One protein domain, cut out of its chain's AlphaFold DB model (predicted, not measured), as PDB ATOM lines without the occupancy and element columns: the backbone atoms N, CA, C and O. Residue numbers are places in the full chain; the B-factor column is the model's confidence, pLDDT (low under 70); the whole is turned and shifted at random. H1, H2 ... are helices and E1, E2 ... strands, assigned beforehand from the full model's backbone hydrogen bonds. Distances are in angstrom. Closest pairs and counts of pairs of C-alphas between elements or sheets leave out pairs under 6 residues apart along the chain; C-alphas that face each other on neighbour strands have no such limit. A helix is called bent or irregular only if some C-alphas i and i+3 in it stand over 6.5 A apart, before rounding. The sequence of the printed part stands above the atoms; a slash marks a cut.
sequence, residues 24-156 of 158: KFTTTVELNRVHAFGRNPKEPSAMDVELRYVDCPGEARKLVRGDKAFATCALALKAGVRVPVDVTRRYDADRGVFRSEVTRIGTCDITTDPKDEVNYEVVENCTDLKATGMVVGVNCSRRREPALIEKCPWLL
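What this domain is: This is residues 24 to 156 of the 158 residues of an uncharacterized protein of Myxococcales bacterium (UniProt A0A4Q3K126). One strongly twisted sheet of seven strands is bent back on itself at E1, whose bend is the hinge between two leaves, E5 E4 on one side and E2 E3 E6 E7 on the other. The hairpin E6 and E7 reaches far out as an arm and makes much of the length, while H1 packs over E2 at the end away from the arm. The printed part has 133 residues with two named helices and seven named strands, in the order E1 E2 E3 H1 E4 E5 E6 E7 H2, and it is mostly strand. The sheet runs E5 E4 E1 E2 E3 E6 E7, antiparallel throughout. The whole is only just compact, close to loose, with a radius of gyration of the C-alphas of 16.7 A, and it is elongated, spanning 58 by 35 by 24 A.

Where its parts are: Find C-alpha 24 at (-3.246, 52.216, -26.290); from there E1 runs 29.2 A to residue 37, bending by 88 degrees at residue 28. Next come E2, residues 46 to 53, E3, residues 59 to 66, and H1, residues 68 to 76. H1 is irregular, with C-alphas 73 and 76 lying 7.4 A apart. E4, residues 82 to 92, spans 29.4 A, and E5, residues 97 to 105, spans 24.0 A. E6 starts at C-alpha 120, (-16.198, 40.531, -34.641), and runs 35.1 A to residue 131. E7, residues 134 to 141, bends by 52 degrees at residue 137. H2, residues 146 to 151, ends at C-alpha 151, (-5.547, 41.206, -17.342).

How they stand to each other: Begin with E1, E2 and E3, a meander, each strand the antiparallel neighbour of the one before: look for N 30 and O 52 at 2.8 A, and N 49 and O 64 at 2.8 A. On the other side of E1 is E4, with N 27 and O 85 at 3.0 A, then the edge strand E5, with N 90 and O 99 at 2.9 A. The pairing of E6 is staggered: residues 120 to 124 pair with E3, N 61 and O 122 at 2.8 A, and residues 125 to 131 with E7, N 129 and O 137 at 2.8 A. H1 is on the sheet at a height of 7.0 A, over E3 and only just over E2, where 3 of its 9 C-alphas fall. Its closest C-alphas to E2 are Ala 71 and Met 47, 4.9 A apart. H2 is only just not on the sheet, with 4 pairs of C-alphas within 10 A. Every O i to N i+4 pair is within hydrogen-bond range in H2, and 4 of 5 in H1.

The domain as a whole: The two C-alphas farthest apart are Asn 40 and Thr 132, at 58.0 A. The printed part has no cut. The long link is E5 to E6, residues 106 to 119. No printed residue is under 70 in pLDDT, and the mean of the printed part is 94.0.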
ATOM      1  N   LYS A  24      -4.009  53.085 -25.392       96.38
ATOM      2  CA  LYS A  24      -3.246  52.216 -26.290       96.38
ATOM      3  C   LYS A  24      -2.664  51.067 -25.481       96.38
ATOM      4  O   LYS A  24      -2.154  51.294 -24.386       96.38
ATOM      5  N   PHE A  25      -2.750  49.868 -26.029       96.94
ATOM      6  CA  PHE A  25      -2.255  48.641 -25.427       96.94
ATOM      7  C   PHE A  25      -1.441  47.876 -26.461       96.94
ATOM      8  O   PHE A  25      -1.781  47.899 -27.643       96.94
ATOM      9  N   THR A  26      -0.430  47.153 -26.001       97.62
ATOM     10  CA  THR A  26       0.283  46.161 -26.805       97.62
ATOM     11  C   THR A  26       0.156  44.823 -26.091       97.62
ATOM     12  O   THR A  26       0.333  44.743 -24.874       97.62
ATOM     13  N   THR A  27      -0.199  43.777 -26.827       97.62
ATOM     14  CA  THR A  27      -0.357  42.415 -26.298       97.62
ATOM     15  C   THR A  27       0.125  41.401 -27.327       97.62
ATOM     16  O   THR A  27       0.452  41.768 -28.455       97.62
ATOM     17  N   THR A  28       0.184  40.129 -26.951       98.12
ATOM     18  CA  THR A  28       0.536  39.048 -27.866       98.12
ATOM     19  C   THR A  28      -0.725  38.308 -28.290       98.12
ATOM     20  O   THR A  28      -1.606  38.008 -27.479       98.12
ATOM     21  N   VAL A  29      -0.808  37.979 -29.575       98.31
ATOM     22  CA  VAL A  29      -1.861  37.124 -30.127       98.31
ATOM     23  C   VAL A  29      -1.249  35.970 -30.896       98.31
ATOM     24  O   VAL A  29      -0.179  36.098 -31.483       98.31
ATOM     25  N   GLU A  30      -1.945  34.844 -30.903       98.25
ATOM     26  CA  GLU A  30      -1.711  33.752 -31.836       98.25
ATOM     27  C   GLU A  30      -2.660  33.900 -33.025       98.25
ATOM     28  O   GLU A  30      -3.845  34.194 -32.849       98.25
ATOM     29  N   LEU A  31      -2.143  33.731 -34.240       98.19
ATOM     30  CA  LEU A  31      -2.959  33.792 -35.450       98.19
ATOM     31  C   LEU A  31      -3.633  32.434 -35.663       98.19
ATOM     32  O   LEU A  31      -2.988  31.488 -36.094       98.19
ATOM     33  N   ASN A  32      -4.927  32.314 -35.391       97.62
ATOM     34  CA  ASN A  32      -5.657  31.058 -35.590       97.62
ATOM     35  C   ASN A  32      -5.921  30.778 -37.074       97.62
ATOM     36  O   ASN A  32      -5.837  29.639 -37.532       97.62
ATOM     37  N   ARG A  33      -6.247  31.826 -37.835       97.69
ATOM     38  CA  ARG A  33      -6.587  31.739 -39.257       97.69
ATOM     39  C   ARG A  33      -6.077  32.975 -39.979       97.69
ATOM     40  O   ARG A  33      -6.252  34.082 -39.486       97.69
ATOM     41  N   VAL A  34      -5.488  32.773 -41.153       97.38
ATOM     42  CA  VAL A  34      -5.086  33.839 -42.079       97.38
ATOM     43  C   VAL A  34      -5.658  33.483 -43.441       97.38
ATOM     44  O   VAL A  34      -5.399  32.392 -43.949       97.38
ATOM     45  N   HIS A  35      -6.470  34.364 -44.014       97.25
ATOM     46  CA  HIS A  35      -7.126  34.112 -45.289       97.25
ATOM     47  C   HIS A  35      -7.078  35.352 -46.176       97.25
ATOM     48  O   HIS A  35      -7.634  36.392 -45.843       97.25
ATOM     49  N   ALA A  36      -6.390  35.240 -47.309       96.12
ATOM     50  CA  ALA A  36      -6.250  36.313 -48.281       96.12
ATOM     51  C   ALA A  36      -7.352  36.222 -49.347       96.12
ATOM     52  O   ALA A  36      -7.640  35.138 -49.851       96.12
ATOM     53  N   PHE A  37      -7.918  37.363 -49.733       95.31
ATOM     54  CA  PHE A  37      -8.904  37.469 -50.808       95.31
ATOM     55  C   PHE A  37      -8.343  38.261 -51.980       95.31
ATOM     56  O   PHE A  37      -7.546  39.178 -51.801       95.31
ATOM     57  N   GLY A  38      -8.823  37.962 -53.183       93.56
ATOM     58  CA  GLY A  38      -8.493  38.706 -54.392       93.56
ATOM     59  C   GLY A  38      -8.366  37.792 -55.602       93.56
ATOM     60  O   GLY A  38      -8.365  36.569 -55.483       93.56
ATOM     61  N   ARG A  39      -8.255  38.393 -56.790       92.12
ATOM     62  CA  ARG A  39      -8.019  37.643 -58.036       92.12
ATOM     63  C   ARG A  39      -6.574  37.157 -58.157       92.12
ATOM     64  O   ARG A  39      -6.331  36.130 -58.775       92.12
ATOM     65  N   ASN A  40      -5.628  37.907 -57.588       91.19
ATOM     66  CA  ASN A  40      -4.206  37.594 -57.620       91.19
ATOM     67  C   ASN A  40      -3.726  37.209 -56.210       91.19
ATOM     68  O   ASN A  40      -3.755  38.059 -55.320       91.19
ATOM     69  N   PRO A  41      -3.237  35.978 -55.990       87.62
ATOM     70  CA  PRO A  41      -2.747  35.552 -54.679       87.62
ATOM     71  C   PRO A  41      -1.483  36.298 -54.223       87.62
ATOM     72  O   PRO A  41      -1.190  36.316 -53.032       87.62
ATOM     73  N   LYS A  42      -0.732  36.924 -55.141       89.81
ATOM     74  CA  LYS A  42       0.446  37.745 -54.807       89.81
ATOM     75  C   LYS A  42       0.092  39.186 -54.440       89.81
ATOM     76  O   LYS A  42       0.915  39.885 -53.867       89.81
ATOM     77  N   GLU A  43      -1.116  39.622 -54.781       92.75
ATOM     78  CA  GLU A  43      -1.610  40.981 -54.554       92.75
ATOM     79  C   GLU A  43      -3.056  40.915 -54.051       92.75
ATOM     80  O   GLU A  43      -3.997  41.266 -54.777       92.75
ATOM     81  N   PRO A  44      -3.263  40.403 -52.827       94.56
ATOM     82  CA  PRO A  44      -4.597  40.268 -52.274       94.56
ATOM     83  C   PRO A  44      -5.258  41.637 -52.089       94.56
ATOM     84  O   PRO A  44      -4.624  42.616 -51.701       94.56
ATOM     85  N   SER A  45      -6.558  41.706 -52.360       95.69
ATOM     86  CA  SER A  45      -7.369  42.908 -52.159       95.69
ATOM     87  C   SER A  45      -7.782  43.111 -50.703       95.69
ATOM     88  O   SER A  45      -8.112  44.230 -50.325       95.69
ATOM     89  N   ALA A  46      -7.803  42.039 -49.911       95.88
ATOM     90  CA  ALA A  46      -8.121  42.054 -48.488       95.88
ATOM     91  C   ALA A  46      -7.535  40.812 -47.803       95.88
ATOM     92  O   ALA A  46      -7.214  39.823 -48.468       95.88
ATOM     93  N   MET A  47      -7.432  40.843 -46.477       97.06
ATOM     94  CA  MET A  47      -7.013  39.686 -45.688       97.06
ATOM     95  C   MET A  47      -7.777  39.617 -44.369       97.06
ATOM     96  O   MET A  47      -7.800  40.590 -43.617       97.06
ATOM     97  N   ASP A  48      -8.344  38.447 -44.084       97.69
ATOM     98  CA  ASP A  48      -8.939  38.115 -42.794       97.69
ATOM     99  C   ASP A  48      -7.902  37.450 -41.897       97.69
ATOM    100  O   ASP A  48      -7.216  36.507 -42.303       97.69
ATOM    101  N   VAL A  49      -7.830  37.909 -40.653       98.00
ATOM    102  CA  VAL A  49      -6.964  37.343 -39.625       98.00
ATOM    103  C   VAL A  49      -7.778  37.098 -38.361       98.00
ATOM    104  O   VAL A  49      -8.353  38.023 -37.788       98.00
ATOM    105  N   GLU A  50      -7.846  35.843 -37.922       98.25
ATOM    106  CA  GLU A  50      -8.420  35.472 -36.628       98.25
ATOM    107  C   GLU A  50      -7.313  35.468 -35.573       98.25
ATOM    108  O   GLU A  50      -6.368  34.684 -35.644       98.25
ATOM    109  N   LEU A  51      -7.439  36.354 -34.595       98.19
ATOM    110  CA  LEU A  51      -6.514  36.561 -33.492       98.19
ATOM    111  C   LEU A  51      -7.035  35.840 -32.252       98.19
ATOM    112  O   LEU A  51      -8.202  36.003 -31.898       98.19
ATOM    113  N   ARG A  52      -6.167  35.116 -31.547       97.88
ATOM    114  CA  ARG A  52      -6.422  34.571 -30.210       97.88
ATOM    115  C   ARG A  52      -5.505  35.255 -29.207       97.88
ATOM    116  O   ARG A  52      -4.288  35.178 -29.343       97.88
ATOM    117  N   TYR A  53      -6.066  35.918 -28.201       97.06
ATOM    118  CA  TYR A  53      -5.263  36.597 -27.180       97.06
ATOM    119  C   TYR A  53      -4.656  35.571 -26.218       97.06
ATOM    120  O   TYR A  53      -5.378  34.964 -25.433       97.06
ATOM    121  N   VAL A  54      -3.335  35.368 -26.283       95.69
ATOM    122  CA  VAL A  54      -2.659  34.289 -25.531       95.69
ATOM    123  C   VAL A  54      -2.523  34.587 -24.041       95.69
ATOM    124  O   VAL A  54      -2.442  33.664 -23.235       95.69
ATOM    125  N   ASP A  55      -2.524  35.866 -23.674       92.88
ATOM    126  CA  ASP A  55      -2.325  36.294 -22.292       92.88
ATOM    127  C   ASP A  55      -3.643  36.421 -21.516       92.88
ATOM    128  O   ASP A  55      -3.622  36.522 -20.290       92.88
ATOM    129  N   CYS A  56      -4.796  36.385 -22.188       93.06
ATOM    130  CA  CYS A  56      -6.100  36.561 -21.555       93.06
ATOM    131  C   CYS A  56      -6.642  35.243 -20.982       93.06
ATOM    132  O   CYS A  56      -6.511  34.207 -21.627       93.06
ATOM    133  N   PRO A  57      -7.272  35.250 -19.792       90.88
ATOM    134  CA  PRO A  57      -7.960  34.068 -19.284       90.88
ATOM    135  C   PRO A  57      -9.195  33.734 -20.138       90.88
ATOM    136  O   PRO A  57      -9.902  34.630 -20.599       90.88
ATOM    137  N   GLY A  58      -9.482  32.444 -20.303       89.31
ATOM    138  CA  GLY A  58     -10.566  31.964 -21.167       89.31
ATOM    139  C   GLY A  58     -10.228  32.043 -22.661       89.31
ATOM    140  O   GLY A  58      -9.071  32.197 -23.050       89.31
ATOM    141  N   GLU A  59     -11.246  31.927 -23.511       92.75
ATOM    142  CA  GLU A  59     -11.109  32.078 -24.957       92.75
ATOM    143  C   GLU A  59     -11.532  33.478 -25.400       92.75
ATOM    144  O   GLU A  59     -12.716  33.791 -25.504       92.75
ATOM    145  N   ALA A  60     -10.552  34.323 -25.720       95.50
ATOM    146  CA  ALA A  60     -10.784  35.606 -26.371       95.50
ATOM    147  C   ALA A  60     -10.259  35.561 -27.809       95.50
ATOM    148  O   ALA A  60      -9.052  35.428 -28.043       95.50
ATOM    149  N   ARG A  61     -11.173  35.685 -28.774       96.50
ATOM    150  CA  ARG A  61     -10.887  35.649 -30.209       96.50
ATOM    151  C   ARG A  61     -11.433  36.877 -30.918       96.50
ATOM    152  O   ARG A  61     -12.500  37.383 -30.575       96.50
ATOM    153  N   LYS A  62     -10.720  37.341 -31.937       96.19
ATOM    154  CA  LYS A  62     -11.128  38.482 -32.757       96.19
ATOM    155  C   LYS A  62     -10.840  38.210 -34.220       96.19
ATOM    156  O   LYS A  62      -9.700  37.923 -34.559       96.19
ATOM    157  N   LEU A  63     -11.850  38.313 -35.075       97.25
ATOM    158  CA  LEU A  63     -11.650  38.322 -36.517       97.25
ATOM    159  C   LEU A  63     -11.508  39.774 -36.962       97.25
ATOM    160  O   LEU A  63     -12.333  40.614 -36.599       97.25
ATOM    161  N   VAL A  64     -10.452  40.066 -37.712       96.94
ATOM    162  CA  VAL A  64     -10.267  41.368 -38.352       96.94
ATOM    163  C   VAL A  64     -10.049  41.194 -39.844       96.94
ATOM    164  O   VAL A  64      -9.291  40.320 -40.260       96.94
ATOM    165  N   ARG A  65     -10.691  42.051 -40.632       97.25
ATOM    166  CA  ARG A  65     -10.434  42.218 -42.057       97.25
ATOM    167  C   ARG A  65      -9.606  43.472 -42.271       97.25
ATOM    168  O   ARG A  65     -10.026  44.571 -41.910       97.25
ATOM    169  N   GLY A  66      -8.433  43.295 -42.862       96.06
ATOM    170  CA  GLY A  66      -7.624  44.395 -43.363       96.06
ATOM    171  C   GLY A  66      -7.829  44.612 -44.858       96.06
ATOM    172  O   GLY A  66      -8.216  43.703 -45.597       96.06
ATOM    173  N   ASP A  67      -7.554  45.837 -45.290       95.81
ATOM    174  CA  ASP A  67      -7.602  46.264 -46.684       95.81
ATOM    175  C   ASP A  67      -6.416  45.730 -47.513       95.81
ATOM    176  O   ASP A  67      -5.611  44.916 -47.054       95.81
ATOM    177  N   LYS A  68      -6.284  46.210 -48.754       95.88
ATOM    178  CA  LYS A  68      -5.189  45.850 -49.664       95.88
ATOM    179  C   LYS A  68      -3.802  46.174 -49.089       95.88
ATOM    180  O   LYS A  68      -2.860  45.413 -49.320       95.88
ATOM    181  N   ALA A  69      -3.655  47.292 -48.373       96.38
ATOM    182  CA  ALA A  69      -2.368  47.712 -47.825       96.38
ATOM    183  C   ALA A  69      -1.925  46.758 -46.712       96.38
ATOM    184  O   ALA A  69      -0.812  46.225 -46.761       96.38
ATOM    185  N   PHE A  70      -2.835  46.455 -45.780       97.19
ATOM    186  CA  PHE A  70      -2.593  45.437 -44.766       97.19
ATOM    187  C   PHE A  70      -2.325  44.073 -45.405       97.19
ATOM    188  O   PHE A  70      -1.325  43.439 -45.086       97.19
ATOM    189  N   ALA A  71      -3.172  43.640 -46.343       96.94
ATOM    190  CA  ALA A  71      -3.073  42.326 -46.970       96.94
ATOM    191  C   ALA A  71      -1.732  42.115 -47.685       96.94
ATOM    192  O   ALA A  71      -1.176  41.023 -47.619       96.94
ATOM    193  N   THR A  72      -1.188  43.162 -48.313       95.88
ATOM    194  CA  THR A  72       0.132  43.129 -48.962       95.88
ATOM    195  C   THR A  72       1.260  42.997 -47.935       95.88
ATOM    196  O   THR A  72       2.169  42.190 -48.122       95.88
ATOM    197  N   CYS A  73       1.200  43.743 -46.826       97.25
ATOM    198  CA  CYS A  73       2.187  43.639 -45.745       97.25
ATOM    199  C   CYS A  73       2.129  42.274 -45.036       97.25
ATOM    200  O   CYS A  73       3.152  41.662 -44.731       97.25
ATOM    201  N   ALA A  74       0.917  41.781 -44.796       96.75
ATOM    202  CA  ALA A  74       0.637  40.603 -43.991       96.75
ATOM    203  C   ALA A  74       0.815  39.271 -44.741       96.75
ATOM    204  O   ALA A  74       0.578  38.218 -44.158       96.75
ATOM    205  N   LEU A  75       1.279  39.275 -45.998       95.25
ATOM    206  CA  LEU A  75       1.521  38.057 -46.788       95.25
ATOM    207  C   LEU A  75       2.454  37.044 -46.104       95.25
ATOM    208  O   LEU A  75       2.353  35.842 -46.352       95.25
ATOM    209  N   ALA A  76       3.367  37.515 -45.249       94.94
ATOM    210  CA  ALA A  76       4.279  36.657 -44.495       94.94
ATOM    211  C   ALA A  76       3.651  36.049 -43.225       94.94
ATOM    212  O   ALA A  76       4.235  35.134 -42.637       94.94
ATOM    213  N   LEU A  77       2.485  36.539 -42.787       96.69
ATOM    214  CA  LEU A  77       1.790  36.021 -41.613       96.69
ATOM    215  C   LEU A  77       1.188  34.645 -41.915       96.69
ATOM    216  O   LEU A  77       0.598  34.412 -42.968       96.69
ATOM    217  N   LYS A  78       1.322  33.721 -40.964       97.06
ATOM    218  CA  LYS A  78       0.812  32.349 -41.072       97.06
ATOM    219  C   LYS A  78       0.018  31.987 -39.831       97.06
ATOM    220  O   LYS A  78       0.292  32.505 -38.755       97.06
ATOM    221  N   ALA A  79      -0.933  31.070 -39.966       97.88
ATOM    222  CA  ALA A  79      -1.600  30.511 -38.798       97.88
ATOM    223  C   ALA A  79      -0.588  29.815 -37.857       97.88
ATOM    224  O   ALA A  79       0.428  29.286 -38.311       97.88
ATOM    225  N   GLY A  80      -0.857  29.843 -36.553       97.50
ATOM    226  CA  GLY A  80      -0.038  29.279 -35.478       97.50
ATOM    227  C   GLY A  80       1.098  30.178 -34.977       97.50
ATOM    228  O   GLY A  80       1.691  29.884 -33.939       97.50
ATOM    229  N   VAL A  81       1.421  31.280 -35.663       97.31
ATOM    230  CA  VAL A  81       2.479  32.193 -35.201       97.31
ATOM    231  C   VAL A  81       1.958  33.126 -34.112       97.31
ATOM    232  O   VAL A  81       0.805  33.564 -34.149       97.31
ATOM    233  N   ARG A  82       2.831  33.463 -33.160       98.19
ATOM    234  CA  ARG A  82       2.566  34.490 -32.150       98.19
ATOM    235  C   ARG A  82       3.199  35.802 -32.572       98.19
ATOM    236  O   ARG A  82       4.384  35.836 -32.889       98.19
ATOM    237  N   VAL A  83       2.414  36.870 -32.567       98.19
ATOM    238  CA  VAL A  83       2.859  38.211 -32.960       98.19
ATOM    239  C   VAL A  83       2.351  39.256 -31.972       98.19
ATOM    240  O   VAL A  83       1.281  39.070 -31.384       98.19
ATOM    241  N   PRO A  84       3.094  40.359 -31.777       98.19
ATOM    242  CA  PRO A  84       2.568  41.498 -31.046       98.19
ATOM    243  C   PRO A  84       1.405  42.123 -31.826       98.19
ATOM    244  O   PRO A  84       1.410  42.155 -33.057       98.19
ATOM    245  N   VAL A  85       0.415  42.632 -31.109       98.31
ATOM    246  CA  VAL A  85      -0.701  43.395 -31.658       98.31
ATOM    247  C   VAL A  85      -0.869  44.675 -30.850       98.31
ATOM    248  O   VAL A  85      -0.842  44.642 -29.617       98.31
ATOM    249  N   ASP A  86      -1.072  45.790 -31.544       98.31
ATOM    250  CA  ASP A  86      -1.450  47.047 -30.909       98.31
ATOM    251  C   ASP A  86      -2.969  47.193 -30.948       98.31
ATOM    252  O   ASP A  86      -3.607  47.024 -31.992       98.31
ATOM    253  N   VAL A  87      -3.549  47.520 -29.797       97.00
ATOM    254  CA  VAL A  87      -4.983  47.733 -29.619       97.00
ATOM    255  C   VAL A  87      -5.214  49.146 -29.111       97.00
ATOM    256  O   VAL A  87      -4.688  49.555 -28.075       97.00
ATOM    257  N   THR A  88      -6.046  49.891 -29.823       95.62
ATOM    258  CA  THR A  88      -6.483  51.224 -29.431       95.62
ATOM    259  C   THR A  88      -7.919  51.160 -28.938       95.62
ATOM    260  O   THR A  88      -8.818  50.732 -29.659       95.62
ATOM    261  N   ARG A  89      -8.151  51.605 -27.704       93.31
ATOM    262  CA  ARG A  89      -9.480  51.738 -27.113       93.31
ATOM    263  C   ARG A  89      -9.884  53.203 -27.100       93.31
ATOM    264  O   ARG A  89      -9.251  54.021 -26.432       93.31
ATOM    265  N   ARG A  90     -10.944  53.534 -27.832       91.12
ATOM    266  CA  ARG A  90     -11.458  54.900 -27.983       91.12
ATOM    267  C   ARG A  90     -12.953  54.955 -27.705       91.12
ATOM    268  O   ARG A  90     -13.649  53.950 -27.820       91.12
ATOM    269  N   TYR A  91     -13.436  56.125 -27.309       88.88
ATOM    270  CA  TYR A  91     -14.867  56.338 -27.141       88.88
ATOM    271  C   TYR A  91     -15.531  56.568 -28.500       88.88
ATOM    272  O   TYR A  91     -15.105  57.441 -29.254       88.88
ATOM    273  N   ASP A  92     -16.556  55.778 -28.798       87.19
ATOM    274  CA  ASP A  92     -17.440  55.955 -29.943       87.19
ATOM    275  C   ASP A  92     -18.626  56.815 -29.487       87.19
ATOM    276  O   ASP A  92     -19.486  56.364 -28.724       87.19
ATOM    277  N   ALA A  93     -18.622  58.087 -29.894       86.62
ATOM    278  CA  ALA A  93     -19.644  59.051 -29.494       86.62
ATOM    279  C   ALA A  93     -21.021  58.720 -30.083       86.62
ATOM    280  O   ALA A  93     -22.021  58.935 -29.402       86.62
ATOM    281  N   ASP A  94     -21.062  58.144 -31.287       86.56
ATOM    282  CA  ASP A  94     -22.304  57.805 -31.984       86.56
ATOM    283  C   ASP A  94     -23.018  56.639 -31.293       86.56
ATOM    284  O   ASP A  94     -24.246  56.597 -31.224       86.56
ATOM    285  N   ARG A  95     -22.247  55.689 -30.753       84.44
ATOM    286  CA  ARG A  95     -22.779  54.508 -30.053       84.44
ATOM    287  C   ARG A  95     -22.832  54.655 -28.535       84.44
ATOM    288  O   ARG A  95     -23.392  53.791 -27.870       84.44
ATOM    289  N   GLY A  96     -22.232  55.703 -27.978       87.69
ATOM    290  CA  GLY A  96     -22.186  55.931 -26.536       87.69
ATOM    291  C   GLY A  96     -21.311  54.940 -25.756       87.69
ATOM    292  O   GLY A  96     -21.420  54.870 -24.532       87.69
ATOM    293  N   VAL A  97     -20.431  54.186 -26.426       89.00
ATOM    294  CA  VAL A  97     -19.651  53.082 -25.830       89.00
ATOM    295  C   VAL A  97     -18.161  53.190 -26.153       89.00
ATOM    296  O   VAL A  97     -17.753  53.855 -27.102       89.00
ATOM    297  N   PHE A  98     -17.308  52.531 -25.365       88.56
ATOM    298  CA  PHE A  98     -15.898  52.368 -25.735       88.56
ATOM    299  C   PHE A  98     -15.736  51.209 -26.716       88.56
ATOM    300  O   PHE A  98     -16.266  50.121 -26.495       88.56
ATOM    301  N   ARG A  99     -14.939  51.427 -27.762       90.06
ATOM    302  CA  ARG A  99     -14.583  50.417 -28.754       90.06
ATOM    303  C   ARG A  99     -13.081  50.190 -28.759       90.06
ATOM    304  O   ARG A  99     -12.305  51.141 -28.721       90.06
ATOM    305  N   SER A 100     -12.700  48.922 -28.852       93.00
ATOM    306  CA  SER A 100     -11.313  48.501 -29.024       93.00
ATOM    307  C   SER A 100     -11.071  48.044 -30.455       93.00
ATOM    308  O   SER A 100     -11.743  47.138 -30.962       93.00
ATOM    309  N   GLU A 101     -10.090  48.657 -31.094       93.75
ATOM    310  CA  GLU A 101      -9.705  48.439 -32.483       93.75
ATOM    311  C   GLU A 101      -8.260  47.958 -32.525       93.75
ATOM    312  O   GLU A 101      -7.401  48.479 -31.816       93.75
ATOM    313  N   VAL A 102      -7.999  46.935 -33.331       96.62
ATOM    314  CA  VAL A 102      -6.628  46.508 -33.609       96.62
ATOM    315  C   VAL A 102      -6.055  47.491 -34.619       96.62
ATOM    316  O   VAL A 102      -6.685  47.731 -35.642       96.62
ATOM    317  N   THR A 103      -4.894  48.066 -34.320       97.31
ATOM    318  CA  THR A 103      -4.247  49.078 -35.172       97.31
ATOM    319  C   THR A 103      -2.960  48.580 -35.818       97.31
ATOM    320  O   THR A 103      -2.527  49.143 -36.817       97.31
ATOM    321  N   ARG A 104      -2.351  47.515 -35.281       98.44
ATOM    322  CA  ARG A 104      -1.166  46.868 -35.859       98.44
ATOM    323  C   ARG A 104      -1.130  45.389 -35.506       98.44
ATOM    324  O   ARG A 104      -1.410  45.056 -34.360       98.44
ATOM    325  N   ILE A 105      -0.733  44.534 -36.446       98.38
ATOM    326  CA  ILE A 105      -0.444  43.108 -36.232       98.38
ATOM    327  C   ILE A 105       0.985  42.834 -36.705       98.38
ATOM    328  O   ILE A 105       1.305  43.012 -37.881       98.38
ATOM    329  N   GLY A 106       1.862  42.414 -35.796       97.31
ATOM    330  CA  GLY A 106       3.294  42.316 -36.066       97.31
ATOM    331  C   GLY A 106       3.865  43.685 -36.437       97.31
ATOM    332  O   GLY A 106       3.811  44.625 -35.648       97.31
ATOM    333  N   THR A 107       4.388  43.802 -37.655       97.50
ATOM    334  CA  THR A 107       4.895  45.061 -38.226       97.50
ATOM    335  C   THR A 107       3.901  45.735 -39.173       97.50
ATOM    336  O   THR A 107       4.226  46.767 -39.750       97.50
ATOM    337  N   CYS A 108       2.715  45.154 -39.370       98.06
ATOM    338  CA  CYS A 108       1.737  45.622 -40.347       98.06
ATOM    339  C   CYS A 108       0.657  46.460 -39.677       98.06
ATOM    340  O   CYS A 108      -0.122  45.946 -38.870       98.06
ATOM    341  N   ASP A 109       0.598  47.743 -40.025       98.06
ATOM    342  CA  ASP A 109      -0.515  48.603 -39.639       98.06
ATOM    343  C   ASP A 109      -1.798  48.133 -40.340       98.06
ATOM    344  O   ASP A 109      -1.779  47.676 -41.485       98.06
ATOM    345  N   ILE A 110      -2.920  48.231 -39.634       96.75
ATOM    346  CA  ILE A 110      -4.232  47.832 -40.135       96.75
ATOM    347  C   ILE A 110      -5.244  48.932 -39.840       96.75
ATOM    348  O   ILE A 110      -5.288  49.493 -38.746       96.75
ATOM    349  N   THR A 111      -6.080  49.215 -40.835       93.50
ATOM    350  CA  THR A 111      -7.274  50.042 -40.678       93.50
ATOM    351  C   THR A 111      -8.486  49.143 -40.857       93.50
ATOM    352  O   THR A 111      -8.685  48.570 -41.924       93.50
ATOM    353  N   THR A 112      -9.278  48.982 -39.799       89.31
ATOM    354  CA  THR A 112     -10.518  48.198 -39.844       89.31
ATOM    355  C   THR A 112     -11.704  49.114 -40.102       89.31
ATOM    356  O   THR A 112     -11.850  50.116 -39.398       89.31
ATOM    357  N   ASP A 113     -12.592  48.752 -41.029       86.94
ATOM    358  CA  ASP A 113     -13.873  49.445 -41.164       86.94
ATOM    359  C   ASP A 113     -14.763  49.110 -39.950       86.94
ATOM    360  O   ASP A 113     -15.085  47.938 -39.709       86.94
ATOM    361  N   PRO A 114     -15.175  50.115 -39.154       81.62
ATOM    362  CA  PRO A 114     -16.015  49.887 -37.997       81.62
ATOM    363  C   PRO A 114     -17.407  49.326 -38.319       81.62
ATOM    364  O   PRO A 114     -18.055  48.830 -37.391       81.62
ATOM    365  N   LYS A 115     -17.865  49.439 -39.569       85.75
ATOM    366  CA  LYS A 115     -19.166  48.969 -40.064       85.75
ATOM    367  C   LYS A 115     -19.098  47.600 -40.744       85.75
ATOM    368  O   LYS A 115     -20.151  47.049 -41.042       85.75
ATOM    369  N   ASP A 116     -17.904  47.060 -40.973       86.38
ATOM    370  CA  ASP A 116     -17.748  45.734 -41.569       86.38
ATOM    371  C   ASP A 116     -18.151  44.649 -40.560       86.38
ATOM    372  O   ASP A 116     -17.566  44.523 -39.481       86.38
ATOM    373  N   GLU A 117     -19.171  43.870 -40.919       86.50
ATOM    374  CA  GLU A 117     -19.737  42.796 -40.098       86.50
ATOM    375  C   GLU A 117     -18.753  41.641 -39.862       86.50
ATOM    376  O   GLU A 117     -18.898  40.887 -38.899       86.50
ATOM    377  N   VAL A 118     -17.715  41.517 -40.697       90.62
ATOM    378  CA  VAL A 118     -16.660  40.507 -40.529       90.62
ATOM    379  C   VAL A 118     -15.785  40.805 -39.310       90.62
ATOM    380  O   VAL A 118     -15.213  39.890 -38.715       90.62
ATOM    381  N   ASN A 119     -15.722  42.067 -38.881       90.12
ATOM    382  CA  ASN A 119     -14.960  42.478 -37.710       90.12
ATOM    383  C   ASN A 119     -15.731  42.166 -36.419       90.12
ATOM    384  O   ASN A 119     -16.429  43.022 -35.870       90.12
ATOM    385  N   TYR A 120     -15.564  40.954 -35.890       91.75
ATOM    386  CA  TYR A 120     -16.198  40.531 -34.641       91.75
ATOM    387  C   TYR A 120     -15.189  40.111 -33.573       91.75
ATOM    388  O   TYR A 120     -14.048  39.741 -33.841       91.75
ATOM    389  N   GLU A 121     -15.639  40.133 -32.321       93.50
ATOM    390  CA  GLU A 121     -14.867  39.679 -31.166       93.50
ATOM    391  C   GLU A 121     -15.755  38.815 -30.272       93.50
ATOM    392  O   GLU A 121     -16.831  39.253 -29.838       93.50
ATOM    393  N   VAL A 122     -15.269  37.607 -29.997       93.62
ATOM    394  CA  VAL A 122     -15.881  36.603 -29.129       93.62
ATOM    395  C   VAL A 122     -15.023  36.463 -27.882       93.62
ATOM    396  O   VAL A 122     -13.806  36.322 -27.961       93.62
ATOM    397  N   VAL A 123     -15.678  36.498 -26.729       93.94
ATOM    398  CA  VAL A 123     -15.080  36.141 -25.448       93.94
ATOM    399  C   VAL A 123     -15.977  35.085 -24.838       93.94
ATOM    400  O   VAL A 123     -17.177  35.322 -24.682       93.94
ATOM    401  N   GLU A 124     -15.402  33.941 -24.509       93.50
ATOM    402  CA  GLU A 124     -16.109  32.835 -23.886       93.50
ATOM    403  C   GLU A 124     -15.217  32.180 -22.834       93.50
ATOM    404  O   GLU A 124     -14.018  31.994 -23.031       93.50
ATOM    405  N   ASN A 125     -15.797  31.864 -21.684       90.06
ATOM    406  CA  ASN A 125     -15.132  31.122 -20.628       90.06
ATOM    407  C   ASN A 125     -15.968  29.886 -20.309       90.06
ATOM    408  O   ASN A 125     -17.117  30.017 -19.883       90.06
ATOM    409  N   CYS A 126     -15.397  28.707 -20.534       90.25
ATOM    410  CA  CYS A 126     -16.061  27.431 -20.319       90.25
ATOM    411  C   CYS A 126     -15.507  26.754 -19.065       90.25
ATOM    412  O   CYS A 126     -14.294  26.635 -18.900       90.25
ATOM    413  N   THR A 127     -16.398  26.305 -18.186       90.81
ATOM    414  CA  THR A 127     -16.053  25.550 -16.978       90.81
ATOM    415  C   THR A 127     -16.786  24.217 -16.943       90.81
ATOM    416  O   THR A 127     -17.941  24.113 -17.361       90.81
ATOM    417  N   ASP A 128     -16.122  23.187 -16.423       94.50
ATOM    418  CA  ASP A 128     -16.740  21.878 -16.228       94.50
ATOM    419  C   ASP A 128     -17.809  21.945 -15.133       94.50
ATOM    420  O   ASP A 128     -17.562  22.408 -14.016       94.50
ATOM    421  N   LEU A 129     -18.986  21.405 -15.428       93.31
ATOM    422  CA  LEU A 129     -20.017  21.135 -14.438       93.31
ATOM    423  C   LEU A 129     -19.737  19.774 -13.811       93.31
ATOM    424  O   LEU A 129     -19.689  18.764 -14.513       93.31
ATOM    425  N   LYS A 130     -19.555  19.738 -12.487       94.81
ATOM    426  CA  LYS A 130     -19.276  18.501 -11.752       94.81
ATOM    427  C   LYS A 130     -20.446  18.110 -10.859       94.81
ATOM    428  O   LYS A 130     -20.917  18.929 -10.075       94.81
ATOM    429  N   ALA A 131     -20.859  16.847 -10.929       91.75
ATOM    430  CA  ALA A 131     -21.788  16.228  -9.987       91.75
ATOM    431  C   ALA A 131     -21.134  14.972  -9.405       91.75
ATOM    432  O   ALA A 131     -20.626  14.130 -10.143       91.75
ATOM    433  N   THR A 132     -21.087  14.876  -8.075       93.19
ATOM    434  CA  THR A 132     -20.479  13.731  -7.366       93.19
ATOM    435  C   THR A 132     -19.037  13.437  -7.829       93.19
ATOM    436  O   THR A 132     -18.632  12.292  -7.986       93.19
ATOM    437  N   GLY A 133     -18.252  14.486  -8.104       91.50
ATOM    438  CA  GLY A 133     -16.858  14.376  -8.559       91.50
ATOM    439  C   GLY A 133     -16.663  14.065 -10.049       91.50
ATOM    440  O   GLY A 133     -15.544  14.197 -10.543       91.50
ATOM    441  N   MET A 134     -17.725  13.729 -10.784       91.19
ATOM    442  CA  MET A 134     -17.676  13.454 -12.223       91.19
ATOM    443  C   MET A 134     -18.070  14.686 -13.039       91.19
ATOM    444  O   MET A 134     -18.973  15.425 -12.647       91.19
ATOM    445  N   VAL A 135     -17.412  14.906 -14.184       94.88
ATOM    446  CA  VAL A 135     -17.811  15.940 -15.153       94.88
ATOM    447  C   VAL A 135     -19.093  15.483 -15.850       94.88
ATOM    448  O   VAL A 135     -19.102  14.448 -16.510       94.88
ATOM    449  N   VAL A 136     -20.172  16.245 -15.682       96.06
ATOM    450  CA  VAL A 136     -21.506  15.957 -16.243       96.06
ATOM    451  C   VAL A 136     -21.914  16.929 -17.349       96.06
ATOM    452  O   VAL A 136     -22.965  16.768 -17.962       96.06
ATOM    453  N   GLY A 137     -21.093  17.943 -17.620       94.50
ATOM    454  CA  GLY A 137     -21.332  18.910 -18.681       94.50
ATOM    455  C   GLY A 137     -20.318  20.042 -18.668       94.50
ATOM    456  O   GLY A 137     -19.379  20.043 -17.873       94.50
ATOM    457  N   VAL A 138     -20.542  21.024 -19.534       94.75
ATOM    458  CA  VAL A 138     -19.735  22.241 -19.634       94.75
ATOM    459  C   VAL A 138     -20.682  23.435 -19.613       94.75
ATOM    460  O   VAL A 138     -21.695  23.439 -20.312       94.75
ATOM    461  N   ASN A 139     -20.362  24.440 -18.809       93.06
ATOM    462  CA  ASN A 139     -21.044  25.724 -18.812       93.06
ATOM    463  C   ASN A 139     -20.133  26.773 -19.446       93.06
ATOM    464  O   ASN A 139     -19.086  27.098 -18.889       93.06
ATOM    465  N   CYS A 140     -20.541  27.313 -20.590       92.31
ATOM    466  CA  CYS A 140     -19.819  28.377 -21.272       92.31
ATOM    467  C   CYS A 140     -20.529  29.713 -21.052       92.31
ATOM    468  O   CYS A 140     -21.680  29.906 -21.442       92.31
ATOM    469  N   SER A 141     -19.824  30.652 -20.431       91.00
ATOM    470  CA  SER A 141     -20.291  32.014 -20.210       91.00
ATOM    471  C   SER A 141     -19.608  32.964 -21.184       91.00
ATOM    472  O   SER A 141     -18.384  32.995 -21.291       91.00
ATOM    473  N   ARG A 142     -20.399  33.810 -21.848       91.81
ATOM    474  CA  ARG A 142     -19.892  34.943 -22.645       91.81
ATOM    475  C   ARG A 142     -19.693  36.212 -21.816       91.81
ATOM    476  O   ARG A 142     -19.428  37.290 -22.355       91.81
ATOM    477  N   ARG A 143     -19.870  36.111 -20.495       90.88
ATOM    478  CA  ARG A 143     -19.628  37.214 -19.572       90.88
ATOM    479  C   ARG A 143     -18.129  37.472 -19.489       90.88
ATOM    480  O   ARG A 143     -17.322  36.557 -19.353       90.88
ATOM    481  N   ARG A 144     -17.758  38.748 -19.549       90.88
ATOM    482  CA  ARG A 144     -16.383  39.185 -19.314       90.88
ATOM    483  C   ARG A 144     -16.167  39.291 -17.811       90.88
ATOM    484  O   ARG A 144     -16.567  40.280 -17.201       90.88
ATOM    485  N   GLU A 145     -15.612  38.240 -17.226       90.38
ATOM    486  CA  GLU A 145     -15.333  38.189 -15.790       90.38
ATOM    487  C   GLU A 145     -14.316  39.271 -15.376       90.38
ATOM    488  O   GLU A 145     -13.449  39.630 -16.178       90.38
ATOM    489  N   PRO A 146     -14.360  39.783 -14.131       91.75
ATOM    490  CA  PRO A 146     -13.441  40.827 -13.671       91.75
ATOM    491  C   PRO A 146     -11.959  40.486 -13.883       91.75
ATOM    492  O   PRO A 146     -11.210  41.328 -14.365       91.75
ATOM    493  N   ALA A 147     -11.564  39.232 -13.639       90.69
ATOM    494  CA  ALA A 147     -10.191  38.761 -13.845       90.69
ATOM    495  C   ALA A 147      -9.731  38.858 -15.313       90.69
ATOM    496  O   ALA A 147      -8.561  39.128 -15.589       90.69
ATOM    497  N   LEU A 148     -10.646  38.671 -16.275       92.44
ATOM    498  CA  LEU A 148     -10.352  38.894 -17.692       92.44
ATOM    499  C   LEU A 148     -10.107  40.370 -17.971       92.44
ATOM    500  O   LEU A 148      -9.160  40.705 -18.671       92.44
ATOM    501  N   ILE A 149     -10.965  41.244 -17.453       94.06
ATOM    502  CA  ILE A 149     -10.862  42.684 -17.692       94.06
ATOM    503  C   ILE A 149      -9.617  43.273 -17.033       94.06
ATOM    504  O   ILE A 149      -8.980  44.146 -17.614       94.06
ATOM    505  N   GLU A 150      -9.245  42.780 -15.858       94.06
ATOM    506  CA  GLU A 150      -8.026  43.185 -15.168       94.06
ATOM    507  C   GLU A 150      -6.780  42.856 -15.996       94.06
ATOM    508  O   GLU A 150      -5.930  43.720 -16.209       94.06
ATOM    509  N   LYS A 151      -6.696  41.632 -16.532       94.69
ATOM    510  CA  LYS A 151      -5.547  41.206 -17.342       94.69
ATOM    511  C   LYS A 151      -5.576  41.757 -18.772       94.69
ATOM    512  O   LYS A 151      -4.528  42.033 -19.350       94.69
ATOM    513  N   CYS A 152      -6.769  41.920 -19.338       95.38
ATOM    514  CA  CYS A 152      -7.007  42.322 -20.723       95.38
ATOM    515  C   CYS A 152      -8.027  43.470 -20.802       95.38
ATOM    516  O   CYS A 152      -9.148  43.289 -21.293       95.38
ATOM    517  N   PRO A 153      -7.647  44.682 -20.359       94.50
ATOM    518  CA  PRO A 153      -8.559  45.823 -20.227       94.50
ATOM    519  C   PRO A 153      -9.155  46.303 -21.554       94.50
ATOM    520  O   PRO A 153     -10.223  46.920 -21.572       94.50
ATOM    521  N   TRP A 154      -8.519  45.997 -22.687       94.06
ATOM    522  CA  TRP A 154      -9.067  46.298 -24.009       94.06
ATOM    523  C   TRP A 154     -10.281  45.439 -24.377       94.06
ATOM    524  O   TRP A 154     -11.011  45.807 -25.292       94.06
ATOM    525  N   LEU A 155     -10.548  44.329 -23.685       93.81
ATOM    526  CA  LEU A 155     -11.746  43.526 -23.934       93.81
ATOM    527  C   LEU A 155     -12.989  44.091 -23.239       93.81
ATOM    528  O   LEU A 155     -14.088  43.612 -23.501       93.81
ATOM    529  N   LEU A 156     -12.858  45.102 -22.376       91.12
ATOM    530  CA  LEU A 156     -13.983  45.694 -21.654       91.12
ATOM    531  C   LEU A 156     -14.990  46.364 -22.601       91.12
ATOM    532  O   LEU A 156     -14.658  47.337 -23.286       91.12
TER     533      LEU A 156